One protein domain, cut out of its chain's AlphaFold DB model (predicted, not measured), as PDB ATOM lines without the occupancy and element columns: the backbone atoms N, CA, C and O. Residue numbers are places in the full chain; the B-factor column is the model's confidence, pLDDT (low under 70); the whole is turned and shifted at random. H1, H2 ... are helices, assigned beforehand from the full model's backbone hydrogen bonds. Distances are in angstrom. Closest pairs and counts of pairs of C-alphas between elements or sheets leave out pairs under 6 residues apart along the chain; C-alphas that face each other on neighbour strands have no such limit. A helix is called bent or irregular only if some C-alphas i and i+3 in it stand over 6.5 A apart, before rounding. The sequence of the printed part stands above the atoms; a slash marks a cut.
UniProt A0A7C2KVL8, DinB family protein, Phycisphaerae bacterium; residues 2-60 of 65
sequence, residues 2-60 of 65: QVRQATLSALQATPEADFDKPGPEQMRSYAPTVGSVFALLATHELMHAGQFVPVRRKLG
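What this domain is: This is residues 2 to 60 of the 65 residues of the protein "DinB family protein" of Phycisphaerae bacterium (UniProt A0A7C2KVL8). One long helix, H2, makes the long axis; its first part has the short helix H1 beside it on one side, and its far part, with residues 59 and 60, sticks out as an arm. A loop of 20 residues joins H1 to H2. The printed part has 59 residues with two named helices, H1 then H2, and no named strand: all helix. It is loose, with a radius of gyration of the C-alphas of 14.7 A, and spans 47 by 25 by 16 A.

How they stand to each other: H2, residues 34 to 58, and H1, residues 2 to 13, are close but not clearly touching; their closest C-alphas, those of Leu 11 and Phe 38, are 7.4 A apart. They run opposite ways at a shallow tilt of 30 degrees. Every O i to N i+4 pair is within hydrogen-bond range in H1, and 19 of 21 in H2.

Where its parts are: H2 measures 38.1 A from C-alpha 34 at (-8.283, 4.828, 29.257) to C-alpha 58 at (27.094, -7.259, 36.649). It is irregular, but only just: C-alphas 51 and 54 are 6.7 A apart. H1 measures 16.5 A and begins at C-alpha 2, (1.860, -10.697, 21.019).

The domain as a whole: The C-alphas farthest apart, those of Ala 17 and Gly 60, are 46.9 A apart. Residues 43 to 60, of which 43 to 58 belong to H2, stand free. The link from H1 to H2 is long. The printed part has no cut, and no printed residue is under 70 in pLDDT.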
ATOM      1  N   GLN A   2       3.339 -10.660  21.001       92.75
ATOM      2  CA  GLN A   2       1.860 -10.697  21.019       92.75
ATOM      3  C   GLN A   2       1.204  -9.562  21.831       92.75
ATOM      4  O   GLN A   2       0.317  -8.885  21.320       92.75
ATOM      5  N   VAL A   3       1.676  -9.307  23.059       90.94
ATOM      6  CA  VAL A   3       1.129  -8.240  23.922       90.94
ATOM      7  C   VAL A   3       1.339  -6.854  23.309       90.94
ATOM      8  O   VAL A   3       0.397  -6.078  23.239       90.94
ATOM      9  N   ARG A   4       2.540  -6.569  22.791       92.81
ATOM     10  CA  ARG A   4       2.859  -5.285  22.149       92.81
ATOM     11  C   ARG A   4       1.935  -5.005  20.966       92.81
ATOM     12  O   ARG A   4       1.394  -3.910  20.859       92.81
ATOM     13  N   GLN A   5       1.737  -5.995  20.096       96.25
ATOM     14  CA  GLN A   5       0.841  -5.858  18.947       96.25
ATOM     15  C   GLN A   5      -0.611  -5.653  19.386       96.25
ATOM     16  O   GLN A   5      -1.278  -4.766  18.867       96.25
ATOM     17  N   ALA A   6      -1.082  -6.394  20.391       96.19
ATOM     18  CA  ALA A   6      -2.421  -6.197  20.940       96.19
ATOM     19  C   ALA A   6      -2.608  -4.785  21.524       96.19
ATOM     20  O   ALA A   6      -3.621  -4.144  21.255       96.19
ATOM     21  N   THR A   7      -1.622  -4.271  22.268       95.31
ATOM     22  CA  THR A   7      -1.653  -2.906  22.813       95.31
ATOM     23  C   THR A   7      -1.693  -1.854  21.708       95.31
ATOM     24  O   THR A   7      -2.493  -0.927  21.795       95.31
ATOM     25  N   LEU A   8      -0.879  -1.997  20.657       96.56
ATOM     26  CA  LEU A   8      -0.865  -1.055  19.533       96.56
ATOM     27  C   LEU A   8      -2.168  -1.089  18.732       96.56
ATOM     28  O   LEU A   8      -2.702  -0.030  18.415       96.56
ATOM     29  N   SER A   9      -2.714  -2.275  18.458       97.94
ATOM     30  CA  SER A   9      -4.011  -2.410  17.788       97.94
ATOM     31  C   SER A   9      -5.140  -1.793  18.615       97.94
ATOM     32  O   SER A   9      -5.983  -1.086  18.070       97.94
ATOM     33  N   ALA A  10      -5.143  -2.007  19.936       96.88
ATOM     34  CA  ALA A  10      -6.118  -1.389  20.832       96.88
ATOM     35  C   ALA A  10      -5.980   0.140  20.860       96.88
ATOM     36  O   ALA A  10      -6.986   0.843  20.797       96.88
ATOM     37  N   LEU A  11      -4.747   0.657  20.903       97.38
ATOM     38  CA  LEU A  11      -4.480   2.094  20.852       97.38
ATOM     39  C   LEU A  11      -4.991   2.710  19.544       97.38
ATOM     40  O   LEU A  11      -5.693   3.711  19.581       97.38
ATOM     41  N   GLN A  12      -4.694   2.088  18.399       97.88
ATOM     42  CA  GLN A  12      -5.135   2.563  17.081       97.88
ATOM     43  C   GLN A  12      -6.658   2.525  16.907       97.88
ATOM     44  O   GLN A  12      -7.214   3.363  16.202       97.88
ATOM     45  N   ALA A  13      -7.331   1.560  17.533       97.88
ATOM     46  CA  ALA A  13      -8.783   1.435  17.486       97.88
ATOM     47  C   ALA A  13      -9.515   2.365  18.471       97.88
ATOM     48  O   ALA A  13     -10.739   2.466  18.399       97.88
ATOM     49  N   THR A  14      -8.803   3.021  19.395       97.88
ATOM     50  CA  THR A  14      -9.405   3.895  20.410       97.88
ATOM     51  C   THR A  14      -9.464   5.337  19.895       97.88
ATOM     52  O   THR A  14      -8.411   5.922  19.640       97.88
ATOM     53  N   PRO A  15     -10.657   5.948  19.752       98.00
ATOM     54  CA  PRO A  15     -10.771   7.365  19.415       98.00
ATOM     55  C   PRO A  15     -10.109   8.244  20.480       98.00
ATOM     56  O   PRO A  15     -10.244   7.977  21.669       98.00
ATOM     57  N   GLU A  16      -9.461   9.338  20.081       97.06
ATOM     58  CA  GLU A  16      -8.790  10.246  21.028       97.06
ATOM     59  C   GLU A  16      -9.745  10.787  22.106       97.06
ATOM     60  O   GLU A  16      -9.401  10.822  23.284       97.06
ATOM     61  N   ALA A  17     -10.984  11.109  21.720       97.75
ATOM     62  CA  ALA A  17     -12.033  11.566  22.634       97.75
ATOM     63  C   ALA A  17     -12.394  10.543  23.733       97.75
ATOM     64  O   ALA A  17     -13.023  10.899  24.730       97.75
ATOM     65  N   ASP A  18     -12.003   9.277  23.571       98.25
ATOM     66  CA  ASP A  18     -12.264   8.218  24.540       98.25
ATOM     67  C   ASP A  18     -11.163   8.099  25.601       98.25
ATOM     68  O   ASP A  18     -11.359   7.398  26.596       98.25
ATOM     69  N   PHE A  19     -10.030   8.792  25.453       98.00
ATOM     70  CA  PHE A  19      -8.924   8.690  26.408       98.00
ATOM     71  C   PHE A  19      -9.253   9.223  27.803       98.00
ATOM     72  O   PHE A  19      -8.688   8.716  28.775       98.00
ATOM     73  N   ASP A  20     -10.202  10.151  27.921       98.25
ATOM     74  CA  ASP A  20     -10.664  10.685  29.207       98.25
ATOM     75  C   ASP A  20     -11.753   9.825  29.869       98.25
ATOM     76  O   ASP A  20     -12.125  10.059  31.023       98.25
ATOM     77  N   LYS A  21     -12.266   8.793  29.181       98.31
ATOM     78  CA  LYS A  21     -13.250   7.876  29.769       98.31
ATOM     79  C   LYS A  21     -12.625   7.080  30.924       98.31
ATOM     80  O   LYS A  21     -11.421   6.800  30.898       98.31
ATOM     81  N   PRO A  22     -13.427   6.651  31.919       98.31
ATOM     82  CA  PRO A  22     -12.936   5.816  33.009       98.31
ATOM     83  C   PRO A  22     -12.252   4.541  32.503       98.31
ATOM     84  O   PRO A  22     -12.791   3.832  31.654       98.31
ATOM     85  N   GLY A  23     -11.087   4.230  33.067       96.06
ATOM     86  CA  GLY A  23     -10.375   2.982  32.805       96.06
ATOM     87  C   GLY A  23     -11.083   1.751  33.401       96.06
ATOM     88  O   GLY A  23     -12.072   1.890  34.146       96.06
ATOM     89  N   PRO A  24     -10.575   0.536  33.107       95.69
ATOM     90  CA  PRO A  24     -11.077  -0.715  33.671       95.69
ATOM     91  C   PRO A  24     -11.152  -0.660  35.198       95.69
ATOM     92  O   PRO A  24     -10.253  -0.135  35.855       95.69
ATOM     93  N   GLU A  25     -12.217  -1.215  35.773       97.12
ATOM     94  CA  GLU A  25     -12.510  -1.087  37.205       97.12
ATOM     95  C   GLU A  25     -11.365  -1.594  38.092       97.12
ATOM     96  O   GLU A  25     -10.976  -0.911  39.036       97.12
ATOM     97  N   GLN A  26     -10.748  -2.725  37.735       97.06
ATOM     98  CA  GLN A  26      -9.649  -3.314  38.506       97.06
ATOM     99  C   GLN A  26      -8.355  -2.484  38.464       97.06
ATOM    100  O   GLN A  26      -7.456  -2.701  39.275       97.06
ATOM    101  N   MET A  27      -8.240  -1.552  37.514       96.31
ATOM    102  CA  MET A  27      -7.050  -0.719  37.310       96.31
ATOM    103  C   MET A  27      -7.252   0.724  37.775       96.31
ATOM    104  O   MET A  27      -6.288   1.477  37.895       96.31
ATOM    105  N   ARG A  28      -8.496   1.123  38.058       94.88
ATOM    106  CA  ARG A  28      -8.890   2.527  38.220       94.88
ATOM    107  C   ARG A  28      -8.169   3.256  39.358       94.88
ATOM    108  O   ARG A  28      -8.040   4.473  39.305       94.88
ATOM    109  N   SER A  29      -7.680   2.531  40.365       97.12
ATOM    110  CA  SER A  29      -6.934   3.107  41.493       97.12
ATOM    111  C   SER A  29      -5.544   3.639  41.121       97.12
ATOM    112  O   SER A  29      -5.028   4.497  41.830       97.12
ATOM    113  N   TYR A  30      -4.943   3.159  40.028       95.19
ATOM    114  CA  TYR A  30      -3.605   3.570  39.572       95.19
ATOM    115  C   TYR A  30      -3.545   3.950  38.083       95.19
ATOM    116  O   TYR A  30      -2.564   4.538  37.639       95.19
ATOM    117  N   ALA A  31      -4.595   3.650  37.320       97.62
ATOM    118  CA  ALA A  31      -4.816   4.084  35.946       97.62
ATOM    119  C   ALA A  31      -6.295   4.505  35.790       97.62
ATOM    120  O   ALA A  31      -7.132   3.705  35.363       97.62
ATOM    121  N   PRO A  32      -6.652   5.737  36.205       97.88
ATOM    122  CA  PRO A  32      -8.047   6.169  36.318       97.88
ATOM    123  C   PRO A  32      -8.785   6.310  34.979       97.88
ATOM    124  O   PRO A  32     -10.002   6.122  34.942       97.88
ATOM    125  N   THR A  33      -8.083   6.610  33.885       98.62
ATOM    126  CA  THR A  33      -8.653   6.813  32.539       98.62
ATOM    127  C   THR A  33      -8.099   5.824  31.514       98.62
ATOM    128  O   THR A  33      -7.024   5.252  31.716       98.62
ATOM    129  N   VAL A  34      -8.782   5.647  30.380       98.25
ATOM    130  CA  VAL A  34      -8.283   4.828  29.257       98.25
ATOM    131  C   VAL A  34      -6.898   5.304  28.797       98.25
ATOM    132  O   VAL A  34      -5.990   4.489  28.632       98.25
ATOM    133  N   GLY A  35      -6.691   6.618  28.678       98.06
ATOM    134  CA  GLY A  35      -5.385   7.189  28.339       98.06
ATOM    135  C   GLY A  35      -4.306   6.841  29.368       98.06
ATOM    136  O   GLY A  35      -3.199   6.438  29.004       98.06
ATOM    137  N   SER A  36      -4.635   6.898  30.663       98.12
ATOM    138  CA  SER A  36      -3.693   6.523  31.724       98.12
ATOM    139  C   SER A  36      -3.326   5.033  31.707       98.12
ATOM    140  O   SER A  36      -2.207   4.686  32.077       98.12
ATOM    141  N   VAL A  37      -4.207   4.151  31.214       97.50
ATOM    142  CA  VAL A  37      -3.892   2.726  31.012       97.50
ATOM    143  C   VAL A  37      -2.841   2.560  29.917       97.50
ATOM    144  O   VAL A  37      -1.858   1.853  30.121       97.50
ATOM    145  N   PHE A  38      -2.994   3.237  28.775       97.44
ATOM    146  CA  PHE A  38      -1.979   3.195  27.717       97.44
ATOM    147  C   PHE A  38      -0.643   3.787  28.181       97.44
ATOM    148  O   PHE A  38       0.411   3.201  27.926       97.44
ATOM    149  N   ALA A  39      -0.680   4.897  28.924       96.75
ATOM    150  CA  ALA A  39       0.517   5.489  29.512       96.75
ATOM    151  C   ALA A  39       1.192   4.544  30.519       96.75
ATOM    152  O   ALA A  39       2.418   4.407  30.509       96.75
ATOM    153  N   LEU A  40       0.412   3.846  31.351       96.38
ATOM    154  CA  LEU A  40       0.921   2.841  32.280       96.38
ATOM    155  C   LEU A  40       1.630   1.714  31.528       96.38
ATOM    156  O   LEU A  40       2.742   1.359  31.897       96.38
ATOM    157  N   LEU A  41       1.029   1.174  30.463       94.44
ATOM    158  CA  LEU A  41       1.638   0.087  29.689       94.44
ATOM    159  C   LEU A  41       2.999   0.503  29.110       94.44
ATOM    160  O   LEU A  41       3.972  -0.236  29.252       94.44
ATOM    161  N   ALA A  42       3.086   1.704  28.530       93.81
ATOM    162  CA  ALA A  42       4.330   2.221  27.961       93.81
ATOM    163  C   ALA A  42       5.403   2.510  29.028       93.81
ATOM    164  O   ALA A  42       6.569   2.141  28.878       93.81
ATOM    165  N   THR A  43       5.025   3.163  30.129       95.75
ATOM    166  CA  THR A  43       5.981   3.554  31.180       95.75
ATOM    167  C   THR A  43       6.432   2.369  32.031       95.75
ATOM    168  O   THR A  43       7.579   2.333  32.479       95.75
ATOM    169  N   HIS A  44       5.579   1.359  32.202       95.88
ATOM    170  CA  HIS A  44       5.914   0.128  32.908       95.88
ATOM    171  C   HIS A  44       6.979  -0.696  32.169       95.88
ATOM    172  O   HIS A  44       7.918  -1.192  32.794       95.88
ATOM    173  N   GLU A  45       6.898  -0.789  30.837       93.00
ATOM    174  CA  GLU A  45       7.935  -1.446  30.031       93.00
ATOM    175  C   GLU A  45       9.294  -0.746  30.197       93.00
ATOM    176  O   GLU A  45      10.318  -1.397  30.429       93.00
ATOM    177  N   LEU A  46       9.297   0.591  30.188       93.06
ATOM    178  CA  LEU A  46      10.500   1.387  30.425       93.06
ATOM    179  C   LEU A  46      11.072   1.186  31.839       93.06
ATOM    180  O   LEU A  46      12.290   1.078  32.005       93.06
ATOM    181  N   MET A  47      10.214   1.085  32.859       96.62
ATOM    182  CA  MET A  47      10.635   0.774  34.229       96.62
ATOM    183  C   MET A  47      11.395  -0.559  34.281       96.62
ATOM    184  O   MET A  47      12.485  -0.627  34.856       96.62
ATOM    185  N   HIS A  48      10.864  -1.612  33.650       96.12
ATOM    186  CA  HIS A  48      11.532  -2.913  33.587       96.12
ATOM    187  C   HIS A  48      12.852  -2.866  32.810       96.12
ATOM    188  O   HIS A  48      13.830  -3.492  33.230       96.12
ATOM    189  N   ALA A  49      12.931  -2.081  31.731       93.50
ATOM    190  CA  ALA A  49      14.194  -1.853  31.031       93.50
ATOM    191  C   ALA A  49      15.251  -1.249  31.976       93.50
ATOM    192  O   ALA A  49      16.385  -1.736  32.032       93.50
ATOM    193  N   GLY A  50      14.863  -0.263  32.794       93.88
ATOM    194  CA  GLY A  50      15.708   0.324  33.835       93.88
ATOM    195  C   GLY A  50      16.158  -0.687  34.898       93.88
ATOM    196  O   GLY A  50      17.336  -0.727  35.256       93.88
ATOM    197  N   GLN A  51      15.257  -1.561  35.355       96.62
ATOM    198  CA  GLN A  51      15.577  -2.629  36.315       96.62
ATOM    199  C   GLN A  51      16.601  -3.637  35.771       96.62
ATOM    200  O   GLN A  51      17.361  -4.225  36.543       96.62
ATOM    201  N   PHE A  52      16.674  -3.819  34.450       95.50
ATOM    202  CA  PHE A  52      17.613  -4.755  33.831       95.50
ATOM    203  C   PHE A  52      19.036  -4.191  33.671       95.50
ATOM    204  O   PHE A  52      20.005  -4.944  33.525       95.50
ATOM    205  N   VAL A  53      19.203  -2.869  33.755       95.44
ATOM    206  CA  VAL A  53      20.509  -2.194  33.671       95.44
ATOM    207  C   VAL A  53      21.544  -2.739  34.673       95.44
ATOM    208  O   VAL A  53      22.641  -3.101  34.233       95.44
ATOM    209  N   PRO A  54      21.276  -2.845  35.994       95.81
ATOM    210  CA  PRO A  54      22.253  -3.387  36.942       95.81
ATOM    211  C   PRO A  54      22.644  -4.843  36.646       95.81
ATOM    212  O   PRO A  54      23.813  -5.199  36.800       95.81
ATOM    213  N   VAL A  55      21.714  -5.673  36.160       96.50
ATOM    214  CA  VAL A  55      22.001  -7.063  35.763       96.50
ATOM    215  C   VAL A  55      22.995  -7.091  34.603       96.50
ATOM    216  O   VAL A  55      24.003  -7.796  34.662       96.50
ATOM    217  N   ARG A  56      22.764  -6.269  33.572       96.94
ATOM    218  CA  ARG A  56      23.685  -6.136  32.433       96.94
ATOM    219  C   ARG A  56      25.080  -5.692  32.870       96.94
ATOM    220  O   ARG A  56      26.059  -6.280  32.412       96.94
ATOM    221  N   ARG A  57      25.166  -4.713  33.780       96.50
ATOM    222  CA  ARG A  57      26.438  -4.230  34.345       96.50
ATOM    223  C   ARG A  57      27.186  -5.343  35.080       96.50
ATOM    224  O   ARG A  57      28.369  -5.536  34.825       96.50
ATOM    225  N   LYS A  58      26.497  -6.122  35.922       97.38
ATOM    226  CA  LYS A  58      27.094  -7.259  36.649       97.38
ATOM    227  C   LYS A  58      27.658  -8.334  35.712       97.38
ATOM    228  O   LYS A  58      28.647  -8.971  36.045       97.38
ATOM    229  N   LEU A  59      27.049  -8.520  34.540       98.00
ATOM    230  CA  LEU A  59      27.491  -9.471  33.511       98.00
ATOM    231  C   LEU A  59      28.518  -8.885  32.521       98.00
ATOM    232  O   LEU A  59      28.810  -9.525  31.511       98.00
ATOM    233  N   GLY A  60      29.019  -7.666  32.753       97.50
ATOM    234  CA  GLY A  60      29.984  -7.006  31.868       97.50
ATOM    235  C   GLY A  60      29.442  -6.700  30.465       97.50
ATOM    236  O   GLY A  60      30.217  -6.574  29.520       97.50
TER     237      GLY A  60